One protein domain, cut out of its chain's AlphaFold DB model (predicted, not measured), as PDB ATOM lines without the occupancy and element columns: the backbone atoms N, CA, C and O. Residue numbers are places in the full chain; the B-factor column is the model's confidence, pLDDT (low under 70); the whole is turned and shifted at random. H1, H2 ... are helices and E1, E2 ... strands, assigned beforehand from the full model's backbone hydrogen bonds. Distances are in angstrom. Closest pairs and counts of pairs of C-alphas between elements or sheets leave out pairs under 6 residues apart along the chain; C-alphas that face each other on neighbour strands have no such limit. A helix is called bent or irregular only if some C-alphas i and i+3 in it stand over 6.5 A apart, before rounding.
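What this domain is: This is residues 64 to 116 and 126 to 154 of the 162 residues of the protein "Protein fantastic four 3" of Vitis vinifera (UniProt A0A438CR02). Two strand hairpins, E1 with E2 and E3 with E4, splay from each other like the arms of a wide V, and one long straight helix, H1, sticks out as an arm on the far side from their tips. The V is open, with the link of residues 87 to 92 joining its arms at the narrow end, where residues 107 to 113 also run past. You will find 82 printed residues in the order E1, E2, E3, E4, H1; each hairpin is its own two-stranded antiparallel sheet, and the class is mixed, helices and strands. The whole is extended, with a radius of gyration of the C-alphas of 23.0 A, and flat, spanning 74 by 44 by 22 A, with H1 making much of the length.

How they stand to each other: Begin at E1, residues 67 to 75, which forms a hairpin with E2, residues 78 to 86. They are antiparallel at 155 degrees; look for N 71 and O 82, 2.8 A apart, and N 80 and O 73, also 2.8 A, both within hydrogen-bond range. Go on to E3, residues 93 to 98, and E4, residues 101 to 106, a second hairpin, antiparallel at 156 degrees. Here N 94 and O 105 are within hydrogen-bond range at 2.8 A, and the C-alphas of Ala 95 and Leu 104, which face each other, are 4.7 A apart. E1 and E2 are each apart from E3 and from E4. Beyond the cut, H1, residues 126 to 154, is apart from E1, E2 and E3; in its backbone, every O i to N i+4 pair is within hydrogen-bond range.

Where its parts are: Find C-alpha 67 at (50.953, 56.799, 45.060); from there E1 runs 25.0 A to C-alpha 75 at (51.404, 38.249, 28.255). E2 comes back over 24.7 A from Arg 78 to Val 86. E3 covers 15.8 A from Phe 93 to Gly 98, and E4 16.6 A from Arg 101 to Phe 106. H1 runs 42.2 A from Glu 126 to C-alpha 154 at (60.089, 108.657, 40.061) and is not bent.

The domain as a whole: The two C-alphas farthest apart, those of Gly 77 and Val 154, are 76.5 A apart. Residues 74 to 79, 97 to 102 and 129 to 154 stand free; the body without them has 44 residues and spans 31 by 29 by 20 A. The links E1 to E2 and E3 to E4 are tight, and E2 to E3 is short. The link from E4 to H1 crosses the cut: residues 117 to 125 are not printed, and C-alphas 116 and 126 are 14.5 A apart. The mean pLDDT of the printed part is 82.6; look for values under 70 at residues 64 to 66, 89 and 109 to 116.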
ATOM      1  N   SER A  64      51.578  55.512  53.142       57.59
ATOM      2  CA  SER A  64      52.689  56.305  52.620       57.59
ATOM      3  C   SER A  64      52.196  57.272  51.542       57.59
ATOM      4  O   SER A  64      51.320  56.946  50.747       57.59
ATOM      5  N   LEU A  65      52.771  58.477  51.518       58.91
ATOM      6  CA  LEU A  65      52.427  59.557  50.579       58.91
ATOM      7  C   LEU A  65      52.703  59.198  49.102       58.91
ATOM      8  O   LEU A  65      52.255  59.912  48.202       58.91
ATOM      9  N   ASP A  66      53.412  58.094  48.866       69.06
ATOM     10  CA  ASP A  66      53.742  57.569  47.548       69.06
ATOM     11  C   ASP A  66      52.522  56.869  46.938       69.06
ATOM     12  O   ASP A  66      52.014  55.867  47.443       69.06
ATOM     13  N   CYS A  67      52.042  57.401  45.819       75.56
ATOM     14  CA  CYS A  67      50.953  56.799  45.060       75.56
ATOM     15  C   CYS A  67      51.496  55.699  44.170       75.56
ATOM     16  O   CYS A  67      52.464  55.887  43.435       75.56
ATOM     17  N   VAL A  68      50.782  54.581  44.148       80.50
ATOM     18  CA  VAL A  68      51.036  53.500  43.207       80.50
ATOM     19  C   VAL A  68      49.835  53.375  42.283       80.50
ATOM     20  O   VAL A  68      48.713  53.143  42.731       80.50
ATOM     21  N   GLN A  69      50.074  53.512  40.982       83.19
ATOM     22  CA  GLN A  69      49.116  53.126  39.957       83.19
ATOM     23  C   GLN A  69      49.336  51.658  39.602       83.19
ATOM     24  O   GLN A  69      50.466  51.195  39.437       83.19
ATOM     25  N   VAL A  70      48.243  50.920  39.455       87.88
ATOM     26  CA  VAL A  70      48.274  49.526  39.028       87.88
ATOM     27  C   VAL A  70      47.909  49.451  37.548       87.88
ATOM     28  O   VAL A  70      46.816  49.863  37.165       87.88
ATOM     29  N   ARG A  71      48.817  48.929  36.716       89.06
ATOM     30  CA  ARG A  71      48.621  48.735  35.273       89.06
ATOM     31  C   ARG A  71      48.479  47.241  34.946       89.06
ATOM     32  O   ARG A  71      49.469  46.504  35.045       89.06
ATOM     33  N   PRO A  72      47.273  46.764  34.598       92.94
ATOM     34  CA  PRO A  72      47.070  45.392  34.152       92.94
ATOM     35  C   PRO A  72      47.470  45.230  32.678       92.94
ATOM     36  O   PRO A  72      47.163  46.085  31.856       92.94
ATOM     37  N   HIS A  73      48.109  44.116  32.323       94.81
ATOM     38  CA  HIS A  73      48.333  43.712  30.928       94.81
ATOM     39  C   HIS A  73      48.362  42.182  30.800       94.81
ATOM     40  O   HIS A  73      48.477  41.474  31.803       94.81
ATOM     41  N   ARG A  74      48.227  41.641  29.582       94.94
ATOM     42  CA  ARG A  74      48.274  40.189  29.330       94.94
ATOM     43  C   ARG A  74      49.496  39.808  28.504       94.94
ATOM     44  O   ARG A  74      49.732  40.392  27.455       94.94
ATOM     45  N   VAL A  75      50.226  38.789  28.952       96.56
ATOM     46  CA  VAL A  75      51.404  38.249  28.255       96.56
ATOM     47  C   VAL A  75      51.319  36.730  28.253       96.56
ATOM     48  O   VAL A  75      51.180  36.116  29.309       96.56
ATOM     49  N   GLY A  76      51.364  36.112  27.068       92.56
ATOM     50  CA  GLY A  76      51.372  34.649  26.934       92.56
ATOM     51  C   GLY A  76      50.191  33.950  27.624       92.56
ATOM     52  O   GLY A  76      50.371  32.909  28.247       92.56
ATOM     53  N   GLY A  77      49.001  34.561  27.595       94.69
ATOM     54  CA  GLY A  77      47.801  34.034  28.258       94.69
ATOM     55  C   GLY A  77      47.729  34.266  29.774       94.69
ATOM     56  O   GLY A  77      46.770  33.826  30.402       94.69
ATOM     57  N   ARG A  78      48.692  34.974  30.379       93.31
ATOM     58  CA  ARG A  78      48.707  35.301  31.816       93.31
ATOM     59  C   ARG A  78      48.391  36.776  32.047       93.31
ATOM     60  O   ARG A  78      48.863  37.628  31.298       93.31
ATOM     61  N   LEU A  79      47.610  37.081  33.087       93.62
ATOM     62  CA  LEU A  79      47.392  38.453  33.554       93.62
ATOM     63  C   LEU A  79      48.572  38.884  34.429       93.62
ATOM     64  O   LEU A  79      48.894  38.222  35.413       93.62
ATOM     65  N   VAL A  80      49.185  40.008  34.081       95.12
ATOM     66  CA  VAL A  80      50.282  40.624  34.823       95.12
ATOM     67  C   VAL A  80      49.804  41.966  35.368       95.12
ATOM     68  O   VAL A  80      49.295  42.809  34.632       95.12
ATOM     69  N   ILE A  81      49.974  42.161  36.674       94.12
ATOM     70  CA  ILE A  81      49.572  43.370  37.392       94.12
ATOM     71  C   ILE A  81      50.845  44.122  37.790       94.12
ATOM     72  O   ILE A  81      51.574  43.680  38.675       94.12
ATOM     73  N   LYS A  82      51.139  45.243  37.122       92.12
ATOM     74  CA  LYS A  82      52.337  46.049  37.390       92.12
ATOM     75  C   LYS A  82      52.000  47.208  38.323       92.12
ATOM     76  O   LYS A  82      51.138  48.022  38.005       92.12
ATOM     77  N   ALA A  83      52.707  47.306  39.441       89.56
ATOM     78  CA  ALA A  83      52.694  48.481  40.303       89.56
ATOM     79  C   ALA A  83      53.708  49.511  39.781       89.56
ATOM     80  O   ALA A  83      54.878  49.180  39.583       89.56
ATOM     81  N   VAL A  84      53.267  50.743  39.539       86.44
ATOM     82  CA  VAL A  84      54.103  51.855  39.069       86.44
ATOM     83  C   VAL A  84      53.942  53.020  40.035       86.44
ATOM     84  O   VAL A  84      52.817  53.408  40.343       86.44
ATOM     85  N   SER A  85      55.054  53.566  40.526       84.94
ATOM     86  CA  SER A  85      55.030  54.780  41.349       84.94
ATOM     87  C   SER A  85      54.640  55.979  40.486       84.94
ATOM     88  O   SER A  85      55.148  56.119  39.372       84.94
ATOM     89  N   VAL A  86      53.740  56.831  40.976       81.38
ATOM     90  CA  VAL A  86      53.316  58.053  40.276       81.38
ATOM     91  C   VAL A  86      53.597  59.286  41.134       81.38
ATOM     92  O   VAL A  86      53.728  59.206  42.349       81.38
ATOM     93  N   GLY A  87      53.762  60.441  40.487       71.38
ATOM     94  CA  GLY A  87      54.143  61.681  41.173       71.38
ATOM     95  C   GLY A  87      52.993  62.387  41.900       71.38
ATOM     96  O   GLY A  87      53.247  63.274  42.714       71.38
ATOM     97  N   THR A  88      51.735  62.034  41.611       70.75
ATOM     98  CA  THR A  88      50.548  62.680  42.194       70.75
ATOM     99  C   THR A  88      49.520  61.670  42.711       70.75
ATOM    100  O   THR A  88      48.932  60.882  41.969       70.75
ATOM    101  N   CYS A  89      49.271  61.720  44.023       69.19
ATOM    102  CA  CYS A  89      48.271  60.901  44.712       69.19
ATOM    103  C   CYS A  89      46.893  61.540  44.496       69.19
ATOM    104  O   CYS A  89      46.516  62.454  45.229       69.19
ATOM    105  N   HIS A  90      46.122  61.080  43.511       71.88
ATOM    106  CA  HIS A  90      44.723  61.498  43.376       71.88
ATOM    107  C   HIS A  90      43.804  60.544  44.143       71.88
ATOM    108  O   HIS A  90      43.467  59.458  43.672       71.88
ATOM    109  N   THR A  91      43.371  60.951  45.337       73.56
ATOM    110  CA  THR A  91      42.342  60.228  46.092       73.56
ATOM    111  C   THR A  91      40.958  60.672  45.618       73.56
ATOM    112  O   THR A  91      40.494  61.772  45.901       73.56
ATOM    113  N   TYR A  92      40.276  59.818  44.854       80.50
ATOM    114  CA  TYR A  92      38.899  60.086  44.403       80.50
ATOM    115  C   TYR A  92      37.860  59.718  45.452       80.50
ATOM    116  O   TYR A  92      36.771  60.286  45.478       80.50
ATOM    117  N   PHE A  93      38.199  58.762  46.315       85.62
ATOM    118  CA  PHE A  93      37.301  58.245  47.329       85.62
ATOM    119  C   PHE A  93      37.907  58.418  48.711       85.62
ATOM    120  O   PHE A  93      39.062  58.073  48.953       85.62
ATOM    121  N   HIS A  94      37.090  58.909  49.631       85.00
ATOM    122  CA  HIS A  94      37.336  58.787  51.051       85.00
ATOM    123  C   HIS A  94      36.683  57.498  51.554       85.00
ATOM    124  O   HIS A  94      35.491  57.277  51.325       85.00
ATOM    125  N   ALA A  95      37.468  56.655  52.218       86.50
ATOM    126  CA  ALA A  95      37.029  55.373  52.745       86.50
ATOM    127  C   ALA A  95      36.870  55.443  54.267       86.50
ATOM    128  O   ALA A  95      37.783  55.857  54.976       86.50
ATOM    129  N   GLU A  96      35.722  54.994  54.763       87.19
ATOM    130  CA  GLU A  96      35.380  54.985  56.183       87.19
ATOM    131  C   GLU A  96      34.813  53.614  56.561       87.19
ATOM    132  O   GLU A  96      34.001  53.047  55.829       87.19
ATOM    133  N   ARG A  97      35.242  53.055  57.696       84.69
ATOM    134  CA  ARG A  97      34.708  51.797  58.233       84.69
ATOM    135  C   ARG A  97      33.899  52.089  59.490       84.69
ATOM    136  O   ARG A  97      34.420  52.692  60.420       84.69
ATOM    137  N   GLY A  98      32.659  51.620  59.518       84.50
ATOM    138  CA  GLY A  98      31.741  51.747  60.649       84.50
ATOM    139  C   GLY A  98      30.616  50.727  60.518       84.50
ATOM    140  O   GLY A  98      30.310  50.299  59.406       84.50
ATOM    141  N   ASP A  99      30.039  50.284  61.636       83.12
ATOM    142  CA  ASP A  99      28.887  49.363  61.662       83.12
ATOM    143  C   ASP A  99      29.095  48.049  60.879       83.12
ATOM    144  O   ASP A  99      28.178  47.512  60.257       83.12
ATOM    145  N   GLY A 100      30.337  47.547  60.846       83.44
ATOM    146  CA  GLY A 100      30.705  46.356  60.069       83.44
ATOM    147  C   GLY A 100      30.679  46.555  58.547       83.44
ATOM    148  O   GLY A 100      30.717  45.579  57.802       83.44
ATOM    149  N   ARG A 101      30.616  47.801  58.063       85.69
ATOM    150  CA  ARG A 101      30.499  48.155  56.642       85.69
ATOM    151  C   ARG A 101      31.596  49.132  56.212       85.69
ATOM    152  O   ARG A 101      32.097  49.928  57.006       85.69
ATOM    153  N   LEU A 102      31.965  49.071  54.931       88.62
ATOM    154  CA  LEU A 102      32.845  50.042  54.275       88.62
ATOM    155  C   LEU A 102      31.992  51.069  53.526       88.62
ATOM    156  O   LEU A 102      31.161  50.703  52.698       88.62
ATOM    157  N   ARG A 103      32.210  52.353  53.800       92.38
ATOM    158  CA  ARG A 103      31.552  53.478  53.133       92.38
ATOM    159  C   ARG A 103      32.589  54.211  52.289       92.38
ATOM    160  O   ARG A 103      33.617  54.634  52.811       92.38
ATOM    161  N   LEU A 104      32.316  54.358  50.995       91.75
ATOM    162  CA  LEU A 104      33.144  55.124  50.061       91.75
ATOM    163  C   LEU A 104      32.410  56.414  49.686       91.75
ATOM    164  O   LEU A 104      31.247  56.374  49.286       91.75
ATOM    165  N   ARG A 105      33.077  57.562  49.819       89.94
ATOM    166  CA  ARG A 105      32.538  58.884  49.463       89.94
ATOM    167  C   ARG A 105      33.387  59.512  48.370       89.94
ATOM    168  O   ARG A 105      34.596  59.600  48.533       89.94
ATOM    169  N   PHE A 106      32.766  59.968  47.285       88.44
ATOM    170  CA  PHE A 106      33.477  60.666  46.215       88.44
ATOM    171  C   PHE A 106      33.923  62.062  46.674       88.44
ATOM    172  O   PHE A 106      33.122  62.832  47.211       88.44
ATOM    173  N   LEU A 107      35.190  62.399  46.448       84.25
ATOM    174  CA  LEU A 107      35.770  63.700  46.764       84.25
ATOM    175  C   LEU A 107      35.592  64.643  45.565       84.25
ATOM    176  O   LEU A 107      36.204  64.484  44.509       84.25
ATOM    177  N   LYS A 108      34.719  65.644  45.723       72.06
ATOM    178  CA  LYS A 108      34.446  66.667  44.704       72.06
ATOM    179  C   LYS A 108      35.673  67.584  44.577       72.06
ATOM    180  O   LYS A 108      35.922  68.384  45.469       72.06
ATOM    181  N   GLY A 109      36.434  67.468  43.484       65.19
ATOM    182  CA  GLY A 109      37.586  68.345  43.205       65.19
ATOM    183  C   GLY A 109      38.861  67.652  42.717       65.19
ATOM    184  O   GLY A 109      39.796  68.341  42.324       65.19
ATOM    185  N   CYS A 110      38.909  66.317  42.680       58.62
ATOM    186  CA  CYS A 110      39.991  65.594  42.008       58.62
ATOM    187  C   CYS A 110      39.733  65.569  40.490       58.62
ATOM    188  O   CYS A 110      39.052  64.676  39.991       58.62
ATOM    189  N   SER A 111      40.220  66.575  39.760       54.44
ATOM    190  CA  SER A 111      40.278  66.554  38.292       54.44
ATOM    191  C   SER A 111      41.485  65.731  37.830       54.44
ATOM    192  O   SER A 111      42.599  65.963  38.298       54.44
ATOM    193  N   GLN A 112      41.242  64.781  36.932       55.72
ATOM    194  CA  GLN A 112      42.225  63.865  36.345       55.72
ATOM    195  C   GLN A 112      43.185  64.581  35.386       55.72
ATOM    196  O   GLN A 112      42.726  65.341  34.543       55.72
ATOM    197  N   ASN A 113      44.475  64.239  35.457       45.78
ATOM    198  CA  ASN A 113      45.312  64.069  34.266       45.78
ATOM    199  C   ASN A 113      45.585  62.559  34.190       45.78
ATOM    200  O   ASN A 113      46.413  62.040  34.941       45.78
ATOM    201  N   PHE A 114      44.798  61.825  33.405       47.03
ATOM    202  CA  PHE A 114      45.114  60.434  33.093       47.03
ATOM    203  C   PHE A 114      45.977  60.441  31.839       47.03
ATOM    204  O   PHE A 114      45.451  60.509  30.735       47.03
ATOM    205  N   ASP A 115      47.292  60.388  32.032       44.97
ATOM    206  CA  ASP A 115      48.244  60.153  30.950       44.97
ATOM    207  C   ASP A 115      48.180  58.661  30.594       44.97
ATOM    208  O   ASP A 115      48.814  57.801  31.221       44.97
ATOM    209  N   HIS A 116      47.270  58.328  29.680       46.19
ATOM    210  CA  HIS A 116      47.222  57.020  29.047       46.19
ATOM    211  C   HIS A 116      48.246  57.040  27.914       46.19
ATOM    212  O   HIS A 116      47.914  57.356  26.780       46.19
ATOM    213  N   GLU A 126      46.163  69.918  26.938       71.69
ATOM    214  CA  GLU A 126      45.675  71.299  26.775       71.69
ATOM    215  C   GLU A 126      45.635  72.052  28.117       71.69
ATOM    216  O   GLU A 126      45.861  73.269  28.194       71.69
ATOM    217  N   PHE A 127      45.406  71.319  29.209       74.19
ATOM    218  CA  PHE A 127      45.389  71.848  30.564       74.19
ATOM    219  C   PHE A 127      46.769  72.343  31.023       74.19
ATOM    220  O   PHE A 127      46.891  73.431  31.600       74.19
ATOM    221  N   SER A 128      47.831  71.604  30.694       76.50
ATOM    222  CA  SER A 128      49.218  71.989  30.968       76.50
ATOM    223  C   SER A 128      49.598  73.258  30.201       76.50
ATOM    224  O   SER A 128      50.170  74.197  30.772       76.50
ATOM    225  N   ARG A 129      49.195  73.354  28.925       76.69
ATOM    226  CA  ARG A 129      49.380  74.565  28.104       76.69
ATOM    227  C   ARG A 129      48.640  75.765  28.706       76.69
ATOM    228  O   ARG A 129      49.251  76.823  28.895       76.69
ATOM    229  N   LYS A 130      47.375  75.604  29.116       84.50
ATOM    230  CA  LYS A 130      46.598  76.657  29.804       84.50
ATOM    231  C   LYS A 130      47.268  77.116  31.101       84.50
ATOM    232  O   LYS A 130      47.359  78.321  31.349       84.50
ATOM    233  N   LEU A 131      47.799  76.195  31.907       86.38
ATOM    234  CA  LEU A 131      48.481  76.536  33.157       86.38
ATOM    235  C   LEU A 131      49.783  77.315  32.912       86.38
ATOM    236  O   LEU A 131      50.061  78.300  33.608       86.38
ATOM    237  N   LYS A 132      50.558  76.922  31.893       84.88
ATOM    238  CA  LYS A 132      51.759  77.649  31.451       84.88
ATOM    239  C   LYS A 132      51.401  79.073  31.004       84.88
ATOM    240  O   LYS A 132      52.027  80.026  31.478       84.88
ATOM    241  N   ILE A 133      50.357  79.238  30.187       88.12
ATOM    242  CA  ILE A 133      49.882  80.549  29.709       88.12
ATOM    243  C   ILE A 133      49.451  81.440  30.881       88.12
ATOM    244  O   ILE A 133      49.930  82.569  31.004       88.12
ATOM    245  N   LEU A 134      48.633  80.927  31.807       90.19
ATOM    246  CA  LEU A 134      48.198  81.671  32.997       90.19
ATOM    247  C   LEU A 134      49.378  82.098  33.880       90.19
ATOM    248  O   LEU A 134      49.374  83.191  34.455       90.19
ATOM    249  N   LYS A 135      50.412  81.257  33.992       88.62
ATOM    250  CA  LYS A 135      51.620  81.578  34.760       88.62
ATOM    251  C   LYS A 135      52.408  82.716  34.113       88.62
ATOM    252  O   LYS A 135      52.838  83.628  34.823       88.62
ATOM    253  N   VAL A 136      52.556  82.707  32.789       90.81
ATOM    254  CA  VAL A 136      53.189  83.799  32.031       90.81
ATOM    255  C   VAL A 136      52.376  85.089  32.165       90.81
ATOM    256  O   VAL A 136      52.936  86.144  32.464       90.81
ATOM    257  N   GLU A 137      51.055  85.014  32.037       92.62
ATOM    258  CA  GLU A 137      50.175  86.177  32.120       92.62
ATOM    259  C   GLU A 137      50.185  86.816  33.520       92.62
ATOM    260  O   GLU A 137      50.301  88.037  33.650       92.62
ATOM    261  N   LYS A 138      50.178  86.003  34.586       90.94
ATOM    262  CA  LYS A 138      50.363  86.480  35.970       90.94
ATOM    263  C   LYS A 138      51.705  87.194  36.153       90.94
ATOM    264  O   LYS A 138      51.744  88.254  36.780       90.94
ATOM    265  N   ARG A 139      52.799  86.670  35.582       89.50
ATOM    266  CA  ARG A 139      54.117  87.338  35.619       89.50
ATOM    267  C   ARG A 139      54.099  88.670  34.870       89.50
ATOM    268  O   ARG A 139      54.639  89.648  35.385       89.50
ATOM    269  N   ARG A 140      53.447  88.735  33.703       92.62
ATOM    270  CA  ARG A 140      53.288  89.978  32.929       92.62
ATOM    271  C   ARG A 140      52.503  91.025  33.714       92.62
ATOM    272  O   ARG A 140      53.006  92.130  33.879       92.62
ATOM    273  N   ARG A 141      51.340  90.665  34.273       93.00
ATOM    274  CA  ARG A 141      50.532  91.565  35.120       93.00
ATOM    275  C   ARG A 141      51.338  92.105  36.302       93.00
ATOM    276  O   ARG A 141      51.369  93.314  36.510       93.00
ATOM    277  N   LYS A 142      52.051  91.226  37.019       93.38
ATOM    278  CA  LYS A 142      52.926  91.615  38.137       93.38
ATOM    279  C   LYS A 142      53.977  92.641  37.702       93.38
ATOM    280  O   LYS A 142      54.184  93.634  38.390       93.38
ATOM    281  N   MET A 143      54.604  92.428  36.547       93.44
ATOM    282  CA  MET A 143      55.622  93.333  36.012       93.44
ATOM    283  C   MET A 143      55.042  94.683  35.570       93.44
ATOM    284  O   MET A 143      55.670  95.712  35.798       93.44
ATOM    285  N   THR A 144      53.848  94.703  34.967       95.25
ATOM    286  CA  THR A 144      53.162  95.945  34.575       95.25
ATOM    287  C   THR A 144      52.809  96.792  35.792       95.25
ATOM    288  O   THR A 144      53.105  97.983  35.805       95.25
ATOM    289  N   ILE A 145      52.252  96.174  36.838       95.81
ATOM    290  CA  ILE A 145      51.963  96.859  38.105       95.81
ATOM    291  C   ILE A 145      53.257  97.439  38.684       95.81
ATOM    292  O   ILE A 145      53.306  98.619  39.012       95.81
ATOM    293  N   MET A 146      54.329  96.645  38.730       94.31
ATOM    294  CA  MET A 146      55.621  97.097  39.253       94.31
ATOM    295  C   MET A 146      56.190  98.291  38.467       94.31
ATOM    296  O   MET A 146      56.718  99.221  39.067       94.31
ATOM    297  N   LYS A 147      56.023  98.311  37.137       94.31
ATOM    298  CA  LYS A 147      56.415  99.443  36.280       94.31
ATOM    299  C   LYS A 147      55.594 100.705  36.551       94.31
ATOM    300  O   LYS A 147      56.163 101.792  36.571       94.31
ATOM    301  N   ILE A 148      54.281 100.577  36.762       94.19
ATOM    302  CA  ILE A 148      53.408 101.713  37.109       94.19
ATOM    303  C   ILE A 148      53.831 102.301  38.455       94.19
ATOM    304  O   ILE A 148      54.044 103.507  38.554       94.19
ATOM    305  N   VAL A 149      54.021 101.441  39.459       92.38
ATOM    306  CA  VAL A 149      54.453 101.847  40.802       92.38
ATOM    307  C   VAL A 149      55.800 102.567  40.742       92.38
ATOM    308  O   VAL A 149      55.922 103.670  41.268       92.38
ATOM    309  N   MET A 150      56.788 102.010  40.031       93.19
ATOM    310  CA  MET A 150      58.079 102.677  39.840       93.19
ATOM    311  C   MET A 150      57.942 104.032  39.139       93.19
ATOM    312  O   MET A 150      58.598 104.988  39.537       93.19
ATOM    313  N   ARG A 151      57.078 104.149  38.123       91.00
ATOM    314  CA  ARG A 151      56.876 105.423  37.424       91.00
ATOM    315  C   ARG A 151      56.290 106.493  38.343       91.00
ATOM    316  O   ARG A 151      56.780 107.612  38.307       91.00
ATOM    317  N   MET A 152      55.312 106.148  39.181       88.06
ATOM    318  CA  MET A 152      54.721 107.079  40.153       88.06
ATOM    319  C   MET A 152      55.730 107.549  41.206       88.06
ATOM    320  O   MET A 152      55.683 108.700  41.627       88.06
ATOM    321  N   MET A 153      56.649 106.671  41.615       88.31
ATOM    322  CA  MET A 153      57.688 107.003  42.594       88.31
ATOM    323  C   MET A 153      58.774 107.929  42.031       88.31
ATOM    324  O   MET A 153      59.410 108.645  42.796       88.31
ATOM    325  N   VAL A 154      59.001 107.908  40.715       84.56
ATOM    326  CA  VAL A 154      60.089 108.657  40.061       84.56
ATOM    327  C   VAL A 154      59.579 109.907  39.331       84.56
ATOM    328  O   VAL A 154      60.375 110.761  38.952       84.56
TER     329      VAL A 154